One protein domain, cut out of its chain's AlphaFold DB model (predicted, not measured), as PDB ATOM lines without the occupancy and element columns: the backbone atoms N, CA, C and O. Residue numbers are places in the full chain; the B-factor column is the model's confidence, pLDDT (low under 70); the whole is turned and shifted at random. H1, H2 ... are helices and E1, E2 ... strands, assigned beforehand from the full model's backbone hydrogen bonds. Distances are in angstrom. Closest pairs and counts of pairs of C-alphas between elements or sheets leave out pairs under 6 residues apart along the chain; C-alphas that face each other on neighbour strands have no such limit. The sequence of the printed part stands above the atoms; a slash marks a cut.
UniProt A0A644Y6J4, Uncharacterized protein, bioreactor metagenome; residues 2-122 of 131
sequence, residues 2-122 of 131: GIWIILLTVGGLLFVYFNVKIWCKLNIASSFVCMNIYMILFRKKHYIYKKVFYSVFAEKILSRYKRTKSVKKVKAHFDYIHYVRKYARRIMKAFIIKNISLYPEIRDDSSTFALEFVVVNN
ATOM      1  N   GLY A   2     183.998 195.850 125.727       77.44
ATOM      2  CA  GLY A   2     183.601 194.447 125.485       77.44
ATOM      3  C   GLY A   2     184.220 193.393 126.419       77.44
ATOM      4  O   GLY A   2     183.527 192.473 126.834       77.44
ATOM      5  N   ILE A   3     185.479 193.561 126.838       82.31
ATOM      6  CA  ILE A   3     186.167 192.610 127.738       82.31
ATOM      7  C   ILE A   3     185.459 192.497 129.097       82.31
ATOM      8  O   ILE A   3     185.296 191.397 129.620       82.31
ATOM      9  N   TRP A   4     184.988 193.619 129.646       80.31
ATOM     10  CA  TRP A   4     184.267 193.634 130.921       80.31
ATOM     11  C   TRP A   4     182.925 192.910 130.821       80.31
ATOM     12  O   TRP A   4     182.560 192.189 131.742       80.31
ATOM     13  N   ILE A   5     182.233 193.046 129.687       82.31
ATOM     14  CA  ILE A   5     180.951 192.380 129.420       82.31
ATOM     15  C   ILE A   5     181.143 190.864 129.310       82.31
ATOM     16  O   ILE A   5     180.366 190.109 129.894       82.31
ATOM     17  N   ILE A   6     182.205 190.419 128.633       82.81
ATOM     18  CA  ILE A   6     182.560 188.997 128.516       82.81
ATOM     19  C   ILE A   6     182.901 188.412 129.893       82.81
ATOM     20  O   ILE A   6     182.426 187.340 130.253       82.81
ATOM     21  N   LEU A   7     183.665 189.136 130.715       83.12
ATOM     22  CA  LEU A   7     183.994 188.705 132.079       83.12
ATOM     23  C   LEU A   7     182.751 188.590 132.971       83.12
ATOM     24  O   LEU A   7     182.637 187.642 133.749       83.12
ATOM     25  N   LEU A   8     181.808 189.522 132.837       79.31
ATOM     26  CA  LEU A   8     180.558 189.531 133.598       79.31
ATOM     27  C   LEU A   8     179.630 188.383 133.178       79.31
ATOM     28  O   LEU A   8     179.067 187.707 134.037       79.31
ATOM     29  N   THR A   9     179.522 188.114 131.875       77.25
ATOM     30  CA  THR A   9     178.712 187.007 131.337       77.25
ATOM     31  C   THR A   9     179.310 185.644 131.668       77.25
ATOM     32  O   THR A   9     178.601 184.788 132.190       77.25
ATOM     33  N   VAL A  10     180.616 185.447 131.462       80.56
ATOM     34  CA  VAL A  10     181.308 184.190 131.802       80.56
ATOM     35  C   VAL A  10     181.294 183.949 133.313       80.56
ATOM     36  O   VAL A  10     180.980 182.842 133.758       80.56
ATOM     37  N   GLY A  11     181.573 184.981 134.113       73.06
ATOM     38  CA  GLY A  11     181.532 184.908 135.575       73.06
ATOM     39  C   GLY A  11     180.131 184.618 136.114       73.06
ATOM     40  O   GLY A  11     179.978 183.785 137.008       73.06
ATOM     41  N   GLY A  12     179.102 185.243 135.535       71.38
ATOM     42  CA  GLY A  12     177.699 184.981 135.853       71.38
ATOM     43  C   GLY A  12     177.280 183.549 135.518       71.38
ATOM     44  O   GLY A  12     176.703 182.867 136.367       71.38
ATOM     45  N   LEU A  13     177.640 183.049 134.329       72.81
ATOM     46  CA  LEU A  13     177.355 181.670 133.913       72.81
ATOM     47  C   LEU A  13     177.990 180.653 134.867       72.81
ATOM     48  O   LEU A  13     177.316 179.747 135.358       72.81
ATOM     49  N   LEU A  14     179.280 180.829 135.174       71.00
ATOM     50  CA  LEU A  14     180.022 180.011 136.139       71.00
ATOM     51  C   LEU A  14     179.281 179.905 137.478       71.00
ATOM     52  O   LEU A  14     179.181 178.819 138.051       71.00
ATOM     53  N   PHE A  15     178.716 181.017 137.944       66.94
ATOM     54  CA  PHE A  15     177.972 181.087 139.198       66.94
ATOM     55  C   PHE A  15     176.652 180.302 139.162       66.94
ATOM     56  O   PHE A  15     176.312 179.633 140.141       66.94
ATOM     57  N   VAL A  16     175.928 180.324 138.039       68.25
ATOM     58  CA  VAL A  16     174.674 179.565 137.849       68.25
ATOM     59  C   VAL A  16     174.936 178.054 137.846       68.25
ATOM     60  O   VAL A  16     174.212 177.272 138.479       68.25
ATOM     61  N   TYR A  17     176.016 177.623 137.192       67.56
ATOM     62  CA  TYR A  17     176.372 176.206 137.075       67.56
ATOM     63  C   TYR A  17     177.086 175.631 138.304       67.56
ATOM     64  O   TYR A  17     177.255 174.414 138.396       67.56
ATOM     65  N   PHE A  18     177.438 176.464 139.284       71.81
ATOM     66  CA  PHE A  18     178.040 176.030 140.540       71.81
ATOM     67  C   PHE A  18     176.962 175.572 141.533       71.81
ATOM     68  O   PHE A  18     176.044 176.316 141.890       71.81
ATOM     69  N   ASN A  19     177.000 174.314 141.967       73.94
ATOM     70  CA  ASN A  19     176.170 173.803 143.062       73.94
ATOM     71  C   ASN A  19     177.079 173.193 144.125       73.94
ATOM     72  O   ASN A  19     177.838 172.270 143.838       73.94
ATOM     73  N   VAL A  20     176.999 173.694 145.353       74.38
ATOM     74  CA  VAL A  20     177.816 173.198 146.460       74.38
ATOM     75  C   VAL A  20     176.892 172.773 147.579       74.38
ATOM     76  O   VAL A  20     176.112 173.578 148.084       74.38
ATOM     77  N   LYS A  21     177.013 171.508 147.979       77.75
ATOM     78  CA  LYS A  21     176.301 170.895 149.094       77.75
ATOM     79  C   LYS A  21     177.325 170.279 150.043       77.75
ATOM     80  O   LYS A  21     177.910 169.240 149.765       77.75
ATOM     81  N   ILE A  22     177.541 170.902 151.185       78.81
ATOM     82  CA  ILE A  22     178.456 170.407 152.210       78.81
ATOM     83  C   ILE A  22     177.613 169.775 153.309       78.81
ATOM     84  O   ILE A  22     176.772 170.441 153.897       78.81
ATOM     85  N   TRP A  23     177.818 168.493 153.572       77.75
ATOM     86  CA  TRP A  23     177.244 167.783 154.708       77.75
ATOM     87  C   TRP A  23     178.271 167.770 155.830       77.75
ATOM     88  O   TRP A  23     179.373 167.245 155.671       77.75
ATOM     89  N   CYS A  24     177.916 168.352 156.963       79.12
ATOM     90  CA  CYS A  24     178.746 168.363 158.152       79.12
ATOM     91  C   CYS A  24     178.089 167.492 159.215       79.12
ATOM     92  O   CYS A  24     176.926 167.705 159.547       79.12
ATOM     93  N   LYS A  25     178.855 166.549 159.761       81.00
ATOM     94  CA  LYS A  25     178.513 165.776 160.951       81.00
ATOM     95  C   LYS A  25     179.542 166.080 162.030       81.00
ATOM     96  O   LYS A  25     180.720 165.745 161.900       81.00
ATOM     97  N   LEU A  26     179.105 166.753 163.079       78.19
ATOM     98  CA  LEU A  26     179.889 167.025 164.276       78.19
ATOM     99  C   LEU A  26     179.476 166.014 165.332       78.19
ATOM    100  O   LEU A  26     178.291 165.906 165.628       78.19
ATOM    101  N   ASN A  27     180.433 165.301 165.912       73.88
ATOM    102  CA  ASN A  27     180.154 164.480 167.079       73.88
ATOM    103  C   ASN A  27     180.846 165.125 168.286       73.88
ATOM    104  O   ASN A  27     182.061 165.343 168.283       73.88
ATOM    105  N   ILE A  28     180.038 165.503 169.277       66.56
ATOM    106  CA  ILE A  28     180.477 166.301 170.427       66.56
ATOM    107  C   ILE A  28     181.392 165.480 171.342       66.56
ATOM    108  O   ILE A  28     182.351 166.024 171.884       66.56
ATOM    109  N   ALA A  29     181.147 164.177 171.488       63.62
ATOM    110  CA  ALA A  29     181.913 163.346 172.414       63.62
ATOM    111  C   ALA A  29     183.127 162.684 171.752       63.62
ATOM    112  O   ALA A  29     184.197 162.607 172.347       63.62
ATOM    113  N   SER A  30     183.016 162.254 170.493       59.47
ATOM    114  CA  SER A  30     184.084 161.487 169.839       59.47
ATOM    115  C   SER A  30     185.237 162.347 169.304       59.47
ATOM    116  O   SER A  30     186.045 161.894 168.497       59.47
ATOM    117  N   SER A  31     185.333 163.597 169.745       68.38
ATOM    118  CA  SER A  31     186.410 164.534 169.443       68.38
ATOM    119  C   SER A  31     186.778 164.693 167.951       68.38
ATOM    120  O   SER A  31     187.936 164.966 167.609       68.38
ATOM    121  N   PHE A  32     185.822 164.529 167.031       66.44
ATOM    122  CA  PHE A  32     186.060 164.721 165.599       66.44
ATOM    123  C   PHE A  32     184.874 165.360 164.875       66.44
ATOM    124  O   PHE A  32     183.712 165.231 165.253       66.44
ATOM    125  N   VAL A  33     185.196 165.992 163.750       72.81
ATOM    126  CA  VAL A  33     184.253 166.484 162.749       72.81
ATOM    127  C   VAL A  33     184.397 165.644 161.489       72.81
ATOM    128  O   VAL A  33     185.485 165.543 160.919       72.81
ATOM    129  N   CYS A  34     183.299 165.072 161.015       75.06
ATOM    130  CA  CYS A  34     183.215 164.505 159.678       75.06
ATOM    131  C   CYS A  34     182.618 165.552 158.733       75.06
ATOM    132  O   CYS A  34     181.514 166.049 158.945       75.06
ATOM    133  N   MET A  35     183.350 165.902 157.680       72.94
ATOM    134  CA  MET A  35     182.879 166.791 156.623       72.94
ATOM    135  C   MET A  35     182.840 166.031 155.300       72.94
ATOM    136  O   MET A  35     183.869 165.601 154.778       72.94
ATOM    137  N   ASN A  36     181.641 165.920 154.744       72.69
ATOM    138  CA  ASN A  36     181.368 165.324 153.446       72.69
ATOM    139  C   ASN A  36     181.009 166.453 152.486       72.69
ATOM    140  O   ASN A  36     179.933 167.041 152.559       72.69
ATOM    141  N   ILE A  37     181.918 166.790 151.582       72.00
ATOM    142  CA  ILE A  37     181.707 167.857 150.611       72.00
ATOM    143  C   ILE A  37     181.235 167.223 149.308       72.00
ATOM    144  O   ILE A  37     181.958 166.449 148.679       72.00
ATOM    145  N   TYR A  38     180.024 167.581 148.894       71.19
ATOM    146  CA  TYR A  38     179.482 167.261 147.587       71.19
ATOM    147  C   TYR A  38     179.402 168.527 146.737       71.19
ATOM    148  O   TYR A  38     178.713 169.491 147.069       71.19
ATOM    149  N   MET A  39     180.112 168.540 145.619       72.31
ATOM    150  CA  MET A  39     180.152 169.682 144.716       72.31
ATOM    151  C   MET A  39     179.781 169.227 143.311       72.31
ATOM    152  O   MET A  39     180.338 168.262 142.797       72.31
ATOM    153  N   ILE A  40     178.847 169.929 142.678       68.38
ATOM    154  CA  ILE A  40     178.560 169.785 141.254       68.38
ATOM    155  C   ILE A  40     179.046 171.061 140.572       68.38
ATOM    156  O   ILE A  40     178.490 172.141 140.784       68.38
ATOM    157  N   LEU A  41     180.082 170.930 139.752       69.94
ATOM    158  CA  LEU A  41     180.657 172.011 138.958       69.94
ATOM    159  C   LEU A  41     180.537 171.613 137.485       69.94
ATOM    160  O   LEU A  41     180.997 170.539 137.108       69.94
ATOM    161  N   PHE A  42     179.901 172.438 136.649       64.25
ATOM    162  CA  PHE A  42     179.740 172.154 135.209       64.25
ATOM    163  C   PHE A  42     179.171 170.755 134.906       64.25
ATOM    164  O   PHE A  42     179.661 170.046 134.032       64.25
ATOM    165  N   ARG A  43     178.158 170.323 135.671       64.81
ATOM    166  CA  ARG A  43     177.565 168.967 135.622       64.81
ATOM    167  C   ARG A  43     178.506 167.815 136.026       64.81
ATOM    168  O   ARG A  43     178.030 166.689 136.154       64.81
ATOM    169  N   LYS A  44     179.788 168.063 136.312       70.38
ATOM    170  CA  LYS A  44     180.696 167.074 136.908       70.38
ATOM    171  C   LYS A  44     180.492 167.016 138.420       70.38
ATOM    172  O   LYS A  44     180.464 168.041 139.101       70.38
ATOM    173  N   LYS A  45     180.319 165.798 138.934       76.31
ATOM    174  CA  LYS A  45     180.131 165.518 140.361       76.31
ATOM    175  C   LYS A  45     181.491 165.277 141.009       76.31
ATOM    176  O   LYS A  45     182.232 164.400 140.581       76.31
ATOM    177  N   HIS A  46     181.787 166.029 142.058       75.62
ATOM    178  CA  HIS A  46     182.983 165.893 142.873       75.62
ATOM    179  C   HIS A  46     182.575 165.553 144.305       75.62
ATOM    180  O   HIS A  46     181.780 166.262 144.928       75.62
ATOM    181  N   TYR A  47     183.130 164.458 144.812       78.19
ATOM    182  CA  TYR A  47     182.902 163.970 146.165       78.19
ATOM    183  C   TYR A  47     184.220 164.040 146.922       78.19
ATOM    184  O   TYR A  47     185.221 163.478 146.482       78.19
ATOM    185  N   ILE A  48     184.229 164.747 148.047       77.25
ATOM    186  CA  ILE A  48     185.392 164.836 148.923       77.25
ATOM    187  C   ILE A  48     184.938 164.458 150.324       77.25
ATOM    188  O   ILE A  48     184.127 165.150 150.939       77.25
ATOM    189  N   TYR A  49     185.482 163.355 150.827       79.31
ATOM    190  CA  TYR A  49     185.303 162.927 152.207       79.31
ATOM    191  C   TYR A  49     186.496 163.394 153.036       79.31
ATOM    192  O   TYR A  49     187.646 163.138 152.675       79.31
ATOM    193  N   LYS A  50     186.243 164.076 154.154       78.38
ATOM    194  CA  LYS A  50     187.305 164.498 155.064       78.38
ATOM    195  C   LYS A  50     186.870 164.370 156.518       78.38
ATOM    196  O   LYS A  50     186.022 165.117 156.999       78.38
ATOM    197  N   LYS A  51     187.533 163.471 157.243       78.38
ATOM    198  CA  LYS A  51     187.438 163.371 158.702       78.38
ATOM    199  C   LYS A  51     188.548 164.205 159.341       78.38
ATOM    200  O   LYS A  51     189.710 164.081 158.964       78.38
ATOM    201  N   VAL A  52     188.194 165.077 160.278       75.56
ATOM    202  CA  VAL A  52     189.127 165.965 160.979       75.56
ATOM    203  C   VAL A  52     188.956 165.777 162.479       75.56
ATOM    204  O   VAL A  52     187.879 166.013 163.012       75.56
ATOM    205  N   PHE A  53     190.022 165.381 163.165       77.19
ATOM    206  CA  PHE A  53     190.035 165.270 164.624       77.19
ATOM    207  C   PHE A  53     190.292 166.637 165.268       77.19
ATOM    208  O   PHE A  53     191.098 167.425 164.757       77.19
ATOM    209  N   TYR A  54     189.635 166.925 166.396       71.88
ATOM    210  CA  TYR A  54     189.837 168.188 167.109       71.88
ATOM    211  C   TYR A  54     191.259 168.324 167.646       71.88
ATOM    212  O   TYR A  54     191.775 169.434 167.638       71.88
ATOM    213  N   SER A  55     191.919 167.225 168.031       73.38
ATOM    214  CA  SER A  55     193.313 167.229 168.501       73.38
ATOM    215  C   SER A  55     194.265 167.848 167.472       73.38
ATOM    216  O   SER A  55     194.954 168.826 167.759       73.38
ATOM    217  N   VAL A  56     194.203 167.374 166.226       74.62
ATOM    218  CA  VAL A  56     195.015 167.879 165.105       74.62
ATOM    219  C   VAL A  56     194.719 169.355 164.815       74.62
ATOM    220  O   VAL A  56     195.608 170.132 164.458       74.62
ATOM    221  N   PHE A  57     193.456 169.765 164.945       70.75
ATOM    222  CA  PHE A  57     193.057 171.153 164.730       70.75
ATOM    223  C   PHE A  57     193.534 172.072 165.864       70.75
ATOM    224  O   PHE A  57     194.067 173.152 165.594       70.75
ATOM    225  N   ALA A  58     193.406 171.623 167.113       75.12
ATOM    226  CA  ALA A  58     193.848 172.330 168.306       75.12
ATOM    227  C   ALA A  58     195.365 172.552 168.290       75.12
ATOM    228  O   ALA A  58     195.815 173.681 168.488       75.12
ATOM    229  N   GLU A  59     196.157 171.537 167.938       78.56
ATOM    230  CA  GLU A  59     197.612 171.665 167.780       78.56
ATOM    231  C   GLU A  59     198.000 172.673 166.689       78.56
ATOM    232  O   GLU A  59     198.905 173.495 166.870       78.56
ATOM    233  N   LYS A  60     197.286 172.680 165.556       77.88
ATOM    234  CA  LYS A  60     197.508 173.656 164.476       77.88
ATOM    235  C   LYS A  60     197.192 175.088 164.897       77.88
ATOM    236  O   LYS A  60     197.900 176.010 164.490       77.88
ATOM    237  N   ILE A  61     196.134 175.295 165.677       76.69
ATOM    238  CA  ILE A  61     195.790 176.624 166.193       76.69
ATOM    239  C   ILE A  61     196.817 177.059 167.232       76.69
ATOM    240  O   ILE A  61     197.327 178.176 167.151       76.69
ATOM    241  N   LEU A  62     197.165 176.175 168.166       77.44
ATOM    242  CA  LEU A  62     198.099 176.470 169.245       77.44
ATOM    243  C   LEU A  62     199.501 176.794 168.711       77.44
ATOM    244  O   LEU A  62     200.112 177.774 169.139       77.44
ATOM    245  N   SER A  63     199.999 176.023 167.741       76.19
ATOM    246  CA  SER A  63     201.292 176.282 167.087       76.19
ATOM    247  C   SER A  63     201.305 177.613 166.332       76.19
ATOM    248  O   SER A  63     202.265 178.379 166.450       76.19
ATOM    249  N   ARG A  64     200.225 177.946 165.612       69.94
ATOM    250  CA  ARG A  64     200.072 179.257 164.962       69.94
ATOM    251  C   ARG A  64     200.031 180.390 165.978       69.94
ATOM    252  O   ARG A  64     200.756 181.359 165.804       69.94
ATOM    253  N   TYR A  65     199.263 180.250 167.055       67.06
ATOM    254  CA  TYR A  65     199.168 181.256 168.110       67.06
ATOM    255  C   TYR A  65     200.520 181.514 168.789       67.06
ATOM    256  O   TYR A  65     200.929 182.668 168.916       67.06
ATOM    257  N   LYS A  66     201.264 180.456 169.146       70.50
ATOM    258  CA  LYS A  66     202.628 180.573 169.695       70.50
ATOM    259  C   LYS A  66     203.569 181.308 168.731       70.50
ATOM    260  O   LYS A  66     204.319 182.177 169.165       70.50
ATOM    261  N   ARG A  67     203.480 181.023 167.426       67.06
ATOM    262  CA  ARG A  67     204.262 181.697 166.372       67.06
ATOM    263  C   ARG A  67     203.848 183.155 166.146       67.06
ATOM    264  O   ARG A  67     204.684 183.976 165.799       67.06
ATOM    265  N   THR A  68     202.577 183.496 166.339       61.56
ATOM    266  CA  THR A  68     202.093 184.881 166.239       61.56
ATOM    267  C   THR A  68     202.494 185.705 167.464       61.56
ATOM    268  O   THR A  68     202.804 186.884 167.324       61.56
ATOM    269  N   LYS A  69     202.568 185.092 168.654       57.53
ATOM    270  CA  LYS A  69     202.980 185.758 169.903       57.53
ATOM    271  C   LYS A  69     204.444 186.233 169.881       57.53
ATOM    272  O   LYS A  69     204.765 187.198 170.565       57.53
ATOM    273  N   SER A  70     205.312 185.609 169.078       57.28
ATOM    274  CA  SER A  70     206.720 186.012 168.923       57.28
ATOM    275  C   SER A  70     206.950 187.144 167.912       57.28
ATOM    276  O   SER A  70     208.056 187.674 167.835       57.28
ATOM    277  N   VAL A  71     205.926 187.571 167.162       57.44
ATOM    278  CA  VAL A  71     206.049 188.628 166.148       57.44
ATOM    279  C   VAL A  71     205.186 189.824 166.557       57.44
ATOM    280  O   VAL A  71     203.962 189.788 166.448       57.44
ATOM    281  N   LYS A  72     205.819 190.929 166.976       54.34
ATOM    282  CA  LYS A  72     205.210 192.246 167.289       54.34
ATOM    283  C   LYS A  72     204.534 192.939 166.071       54.34
ATOM    284  O   LYS A  72     204.604 194.152 165.925       54.34
ATOM    285  N   LYS A  73     203.863 192.206 165.171       55.38
ATOM    286  CA  LYS A  73     203.079 192.729 164.027       55.38
ATOM    287  C   LYS A  73     201.577 192.465 164.198       55.38
ATOM    288  O   LYS A  73     200.883 192.081 163.261       55.38
ATOM    289  N   VAL A  74     201.061 192.682 165.406       56.66
ATOM    290  CA  VAL A  74     199.647 192.441 165.748       56.66
ATOM    291  C   VAL A  74     198.702 193.354 164.948       56.66
ATOM    292  O   VAL A  74     197.632 192.914 164.535       56.66
ATOM    293  N   LYS A  75     199.117 194.590 164.632       55.41
ATOM    294  CA  LYS A  75     198.255 195.594 163.978       55.41
ATOM    295  C   LYS A  75     197.824 195.199 162.554       55.41
ATOM    296  O   LYS A  75     196.637 195.212 162.256       55.41
ATOM    297  N   ALA A  76     198.754 194.720 161.720       58.34
ATOM    298  CA  ALA A  76     198.447 194.283 160.351       58.34
ATOM    299  C   ALA A  76     197.585 193.003 160.296       58.34
ATOM    300  O   ALA A  76     196.856 192.768 159.332       58.34
ATOM    301  N   HIS A  77     197.649 192.166 161.336       59.47
ATOM    302  CA  HIS A  77     196.868 190.933 161.407       59.47
ATOM    303  C   HIS A  77     195.389 191.203 161.724       59.47
ATOM    304  O   HIS A  77     194.515 190.530 161.180       59.47
ATOM    305  N   PHE A  78     195.099 192.217 162.546       60.78
ATOM    306  CA  PHE A  78     193.726 192.636 162.840       60.78
ATOM    307  C   PHE A  78     193.019 193.213 161.613       60.78
ATOM    308  O   PHE A  78     191.876 192.835 161.352       60.78
ATOM    309  N   ASP A  79     193.710 194.035 160.819       62.41
ATOM    310  CA  ASP A  79     193.157 194.546 159.562       62.41
ATOM    311  C   ASP A  79     192.851 193.397 158.597       62.41
ATOM    312  O   ASP A  79     191.749 193.315 158.053       62.41
ATOM    313  N   TYR A  80     193.770 192.436 158.455       64.25
ATOM    314  CA  TYR A  80     193.552 191.246 157.630       64.25
ATOM    315  C   TYR A  80     192.344 190.420 158.098       64.25
ATOM    316  O   TYR A  80     191.486 190.068 157.288       64.25
ATOM    317  N   ILE A  81     192.218 190.155 159.402       71.12
ATOM    318  CA  ILE A  81     191.063 189.440 159.969       71.12
ATOM    319  C   ILE A  81     189.771 190.218 159.714       71.12
ATOM    320  O   ILE A  81     188.752 189.619 159.363       71.12
ATOM    321  N   HIS A  82     189.796 191.544 159.848       73.69
ATOM    322  CA  HIS A  82     188.643 192.389 159.575       73.69
ATOM    323  C   HIS A  82     188.214 192.304 158.101       73.69
ATOM    324  O   HIS A  82     187.031 192.081 157.820       73.69
ATOM    325  N   TYR A  83     189.162 192.389 157.161       73.19
ATOM    326  CA  TYR A  83     188.893 192.227 155.730       73.19
ATOM    327  C   TYR A  83     188.347 190.838 155.408       73.19
ATOM    328  O   TYR A  83     187.282 190.724 154.796       73.19
ATOM    329  N   VAL A  84     189.005 189.779 155.881       73.62
ATOM    330  CA  VAL A  84     188.547 188.399 155.681       73.62
ATOM    331  C   VAL A  84     187.146 188.216 156.255       73.62
ATOM    332  O   VAL A  84     186.281 187.681 155.571       73.62
ATOM    333  N   ARG A  85     186.857 188.736 157.453       75.19
ATOM    334  CA  ARG A  85     185.523 188.670 158.066       75.19
ATOM    335  C   ARG A  85     184.471 189.439 157.264       75.19
ATOM    336  O   ARG A  85     183.317 189.010 157.217       75.19
ATOM    337  N   LYS A  86     184.828 190.572 156.653       77.38
ATOM    338  CA  LYS A  86     183.929 191.361 155.792       77.38
ATOM    339  C   LYS A  86     183.548 190.579 154.534       77.38
ATOM    340  O   LYS A  86     182.361 190.488 154.220       77.38
ATOM    341  N   TYR A  87     184.521 189.973 153.852       73.31
ATOM    342  CA  TYR A  87     184.267 189.158 152.660       73.31
ATOM    343  C   TYR A  87     183.595 187.826 152.998       73.31
ATOM    344  O   TYR A  87     182.615 187.464 152.353       73.31
ATOM    345  N   ALA A  88     184.026 187.151 154.062       72.38
ATOM    346  CA  ALA A  88     183.414 185.916 154.539       72.38
ATOM    347  C   ALA A  88     181.934 186.118 154.874       72.38
ATOM    348  O   ALA A  88     181.117 185.306 154.463       72.38
ATOM    349  N   ARG A  89     181.551 187.231 155.518       74.44
ATOM    350  CA  ARG A  89     180.132 187.549 155.761       74.44
ATOM    351  C   ARG A  89     179.324 187.687 154.471       74.44
ATOM    352  O   ARG A  89     178.181 187.244 154.431       74.44
ATOM    353  N   ARG A  90     179.893 188.282 153.416       71.12
ATOM    354  CA  ARG A  90     179.231 188.371 152.102       71.12
ATOM    355  C   ARG A  90     179.085 186.998 151.456       71.12
ATOM    356  O   ARG A  90     178.013 186.688 150.955       71.12
ATOM    357  N   ILE A  91     180.126 186.173 151.527       69.81
ATOM    358  CA  ILE A  91     180.100 184.805 151.007       69.81
ATOM    359  C   ILE A  91     179.086 183.967 151.791       69.81
ATOM    360  O   ILE A  91     178.283 183.282 151.179       69.81
ATOM    361  N   MET A  92     179.034 184.077 153.121       69.94
ATOM    362  CA  MET A  92     178.074 183.347 153.955       69.94
ATOM    363  C   MET A  92     176.621 183.691 153.629       69.94
ATOM    364  O   MET A  92     175.787 182.807 153.718       69.94
ATOM    365  N   LYS A  93     176.301 184.912 153.170       73.06
ATOM    366  CA  LYS A  93     174.947 185.226 152.664       73.06
ATOM    367  C   LYS A  93     174.566 184.407 151.425       73.06
ATOM    368  O   LYS A  93     173.383 184.180 151.185       73.06
ATOM    369  N   ALA A  94     175.551 183.959 150.647       71.88
ATOM    370  CA  ALA A  94     175.344 183.089 149.496       71.88
ATOM    371  C   ALA A  94     175.191 181.609 149.880       71.88
ATOM    372  O   ALA A  94     174.996 180.788 148.989       71.88
ATOM    373  N   PHE A  95     175.255 181.251 151.167       77.50
ATOM    374  CA  PHE A  95     175.051 179.891 151.658       77.50
ATOM    375  C   PHE A  95     173.978 179.864 152.751       77.50
ATOM    376  O   PHE A  95     173.906 180.740 153.603       77.50
ATOM    377  N   ILE A  96     173.133 178.839 152.739       80.69
ATOM    378  CA  ILE A  96     172.148 178.577 153.788       80.69
ATOM    379  C   ILE A  96     172.471 177.237 154.433       80.69
ATOM    380  O   ILE A  96     172.795 176.261 153.754       80.69
ATOM    381  N   ILE A  97     172.334 177.197 155.754       81.75
ATOM    382  CA  ILE A  97     172.344 175.966 156.534       81.75
ATOM    383  C   ILE A  97     170.918 175.408 156.536       81.75
ATOM    384  O   ILE A  97     169.970 176.110 156.879       81.75
ATOM    385  N   LYS A  98     170.764 174.156 156.125       80.00
ATOM    386  CA  LYS A  98     169.512 173.398 156.120       80.00
ATOM    387  C   LYS A  98     169.689 172.112 156.915       80.00
ATOM    388  O   LYS A  98     170.814 171.655 157.111       80.00
ATOM    389  N   ASN A  99     168.565 171.509 157.294       81.62
ATOM    390  CA  ASN A  99     168.501 170.178 157.899       81.62
ATOM    391  C   ASN A  99     169.418 170.050 159.120       81.62
ATOM    392  O   ASN A  99     170.217 169.124 159.203       81.62
ATOM    393  N   ILE A 100     169.331 171.026 160.027       85.06
ATOM    394  CA  ILE A 100     170.005 170.941 161.319       85.06
ATOM    395  C   ILE A 100     169.275 169.865 162.117       85.06
ATOM    396  O   ILE A 100     168.087 170.002 162.395       85.06
ATOM    397  N   SER A 101     169.974 168.792 162.446       83.06
ATOM    398  CA  SER A 101     169.454 167.689 163.237       83.06
ATOM    399  C   SER A 101     170.428 167.388 164.360       83.06
ATOM    400  O   SER A 101     171.642 167.339 164.160       83.06
ATOM    401  N   LEU A 102     169.881 167.248 165.558       83.12
ATOM    402  CA  LEU A 102     170.612 166.847 166.743       83.12
ATOM    403  C   LEU A 102     170.014 165.524 167.189       83.12
ATOM    404  O   LEU A 102     168.811 165.452 167.440       83.12
ATOM    405  N   TYR A 103     170.829 164.484 167.250       81.44
ATOM    406  CA  TYR A 103     170.369 163.167 167.655       81.44
ATOM    407  C   TYR A 103     171.417 162.468 168.522       81.44
ATOM    408  O   TYR A 103     172.617 162.734 168.384       81.44
ATOM    409  N   PRO A 104     170.982 161.601 169.450       78.94
ATOM    410  CA  PRO A 104     171.899 160.777 170.214       78.94
ATOM    411  C   PRO A 104     172.528 159.721 169.295       78.94
ATOM    412  O   PRO A 104     171.835 159.015 168.565       78.94
ATOM    413  N   GLU A 105     173.847 159.612 169.326       77.94
ATOM    414  CA  GLU A 105     174.638 158.607 168.626       77.94
ATOM    415  C   GLU A 105     175.390 157.786 169.680       77.94
ATOM    416  O   GLU A 105     176.140 158.334 170.491       77.94
ATOM    417  N   ILE A 106     175.174 156.472 169.703       69.88
ATOM    418  CA  ILE A 106     175.894 155.573 170.611       69.88
ATOM    419  C   ILE A 106     177.210 155.202 169.941       69.88
ATOM    420  O   ILE A 106     177.224 154.723 168.804       69.88
ATOM    421  N   ARG A 107     178.322 155.451 170.629       67.62
ATOM    422  CA  ARG A 107     179.657 155.136 170.130       67.62
ATOM    423  C   ARG A 107     180.553 154.728 171.292       67.62
ATOM    424  O   ARG A 107     180.639 155.462 172.273       67.62
ATOM    425  N   ASP A 108     181.204 153.575 171.156       62.25
ATOM    426  CA  ASP A 108     182.130 153.016 172.151       62.25
ATOM    427  C   ASP A 108     181.513 153.007 173.572       62.25
ATOM    428  O   ASP A 108     182.053 153.606 174.497       62.25
ATOM    429  N   ASP A 109     180.311 152.422 173.702       65.81
ATOM    430  CA  ASP A 109     179.501 152.305 174.935       65.81
ATOM    431  C   ASP A 109     179.116 153.617 175.645       65.81
ATOM    432  O   ASP A 109     178.500 153.611 176.712       65.81
ATOM    433  N   SER A 110     179.394 154.762 175.021       64.69
ATOM    434  CA  SER A 110     179.001 156.082 175.508       64.69
ATOM    435  C   SER A 110     177.867 156.675 174.667       64.69
ATOM    436  O   SER A 110     177.854 156.587 173.434       64.69
ATOM    437  N   SER A 111     176.883 157.293 175.329       69.62
ATOM    438  CA  SER A 111     175.842 158.075 174.658       69.62
ATOM    439  C   SER A 111     176.409 159.439 174.275       69.62
ATOM    440  O   SER A 111     176.761 160.242 175.142       69.62
ATOM    441  N   THR A 112     176.495 159.710 172.980       74.00
ATOM    442  CA  THR A 112     177.065 160.948 172.444       74.00
ATOM    443  C   THR A 112     176.004 161.721 171.677       74.00
ATOM    444  O   THR A 112     174.995 161.152 171.278       74.00
ATOM    445  N   PHE A 113     176.191 163.023 171.472       77.56
ATOM    446  CA  PHE A 113     175.301 163.809 170.617       77.56
ATOM    447  C   PHE A 113     175.987 164.109 169.290       77.56
ATOM    448  O   PHE A 113     177.089 164.672 169.251       77.56
ATOM    449  N   ALA A 114     175.308 163.748 168.205       80.31
ATOM    450  CA  ALA A 114     175.677 164.115 166.854       80.31
ATOM    451  C   ALA A 114     174.840 165.318 166.414       80.31
ATOM    452  O   ALA A 114     173.615 165.328 166.530       80.31
ATOM    453  N   LEU A 115     175.521 166.336 165.899       82.50
ATOM    454  CA  LEU A 115     174.918 167.465 165.210       82.50
ATOM    455  C   LEU A 115     175.218 167.325 163.720       82.50
ATOM    456  O   LEU A 115     176.369 167.441 163.290       82.50
ATOM    457  N   GLU A 116     174.181 167.110 162.928       85.19
ATOM    458  CA  GLU A 116     174.265 167.088 161.476       85.19
ATOM    459  C   GLU A 116     173.602 168.317 160.879       85.19
ATOM    460  O   GLU A 116     172.521 168.729 161.292       85.19
ATOM    461  N   PHE A 117     174.247 168.906 159.880       83.19
ATOM    462  CA  PHE A 117     173.648 169.958 159.076       83.19
ATOM    463  C   PHE A 117     174.199 169.953 157.659       83.19
ATOM    464  O   PHE A 117     175.308 169.488 157.378       83.19
ATOM    465  N   VAL A 118     173.427 170.533 156.749       82.31
ATOM    466  CA  VAL A 118     173.791 170.661 155.344       82.31
ATOM    467  C   VAL A 118     173.932 172.134 154.996       82.31
ATOM    468  O   VAL A 118     172.982 172.899 155.099       82.31
ATOM    469  N   VAL A 119     175.103 172.543 154.525       81.88
ATOM    470  CA  VAL A 119     175.324 173.872 153.950       81.88
ATOM    471  C   VAL A 119     175.137 173.782 152.443       81.88
ATOM    472  O   VAL A 119     175.844 173.040 151.764       81.88
ATOM    473  N   VAL A 120     174.190 174.538 151.904       78.62
ATOM    474  CA  VAL A 120     173.937 174.638 150.460       78.62
ATOM    475  C   VAL A 120     174.135 176.068 149.999       78.62
ATOM    476  O   VAL A 120     173.867 177.001 150.755       78.62
ATOM    477  N   ASN A 121     174.580 176.277 148.764       76.81
ATOM    478  CA  ASN A 121     174.552 177.622 148.200       76.81
ATOM    479  C   ASN A 121     173.097 178.085 147.981       76.81
ATOM    480  O   ASN A 121     172.276 177.379 147.405       76.81
ATOM    481  N   ASN A 122     172.781 179.290 148.449       69.81
ATOM    482  CA  ASN A 122     171.485 179.965 148.341       69.81
ATOM    483  C   ASN A 122     171.380 180.859 147.096       69.81
ATOM    484  O   ASN A 122     170.655 181.850 147.060       69.81
TER     485      ASN A 122
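Overview. This is residues 2 to 122 of the 131 residues of an uncharacterized protein of bioreactor metagenome (UniProt A0A644Y6J4). A twisted sheet of five strands is extended at one end by an arm, H1, while H2 and H3 make an open V reaching away from the sheet, the point of the V at their link. Residues 2 to 12, 58 to 67, 69 to 76 and 78 to 90 stick out. The 121 printed residues hold H1 E1 E2 E3 H2 H3 E4 E5 in chain order; the sheet, E3 E2 E1 E5 E4, is antiparallel, and the class is mixed. The whole is loose, radius of gyration of the C-alphas 19.3 A, and flat, spanning 64 by 45 by 21 A.

Along the chain. Find C-alpha 2 at (183.601, 194.447, 125.485); H1 runs from there to residue 17, 22.8 A. Next come E1, 18 to 27, E2, 32 to 41, and E3, 44 to 53, a meander, each strand the antiparallel neighbour of the one before. H2, 54 to 69, spans 22.1 A; H3, 74 to 93, spans 28.9 A. E4, 95 to 107, bends by 66 degrees at residue 104; E5, 110 to 121, spans 35.1 A and ends at C-alpha 121, (174.552, 177.622, 148.200).

Arrangement. Across the sheet, look for N 48 and O 37, 2.9 A, in hairpin E2 and E3; N 36 and O 23, 2.8 A, in hairpin E1 and E2; N 24 and O 117, 2.9 A, between E1 and E5; and N 103 and O 114, 3.0 A, in hairpin E4 and E5. H1 only grazes the sheet with residues 14 to 17, H2 with 54 to 57. H3 is only just not on it, with 4 pairs of C-alphas within 10 A. H2 and H3 are close but not clearly touching, closest C-alphas Thr 68 and Val 74, 8.0 A, at a steep tilt of 39 degrees, opposite ways. H1 is apart from both. In H1, H2 and H3 every O i to N i+4 pair is within hydrogen-bond range.

Size, cuts and confidence. The farthest C-alphas, Gly 2 and Asp 109, are 65.1 A apart. The printed part has no cut, and no link is long. Mean pLDDT of the printed part is 72.9; 37 residues are under 70, among them 67 to 80.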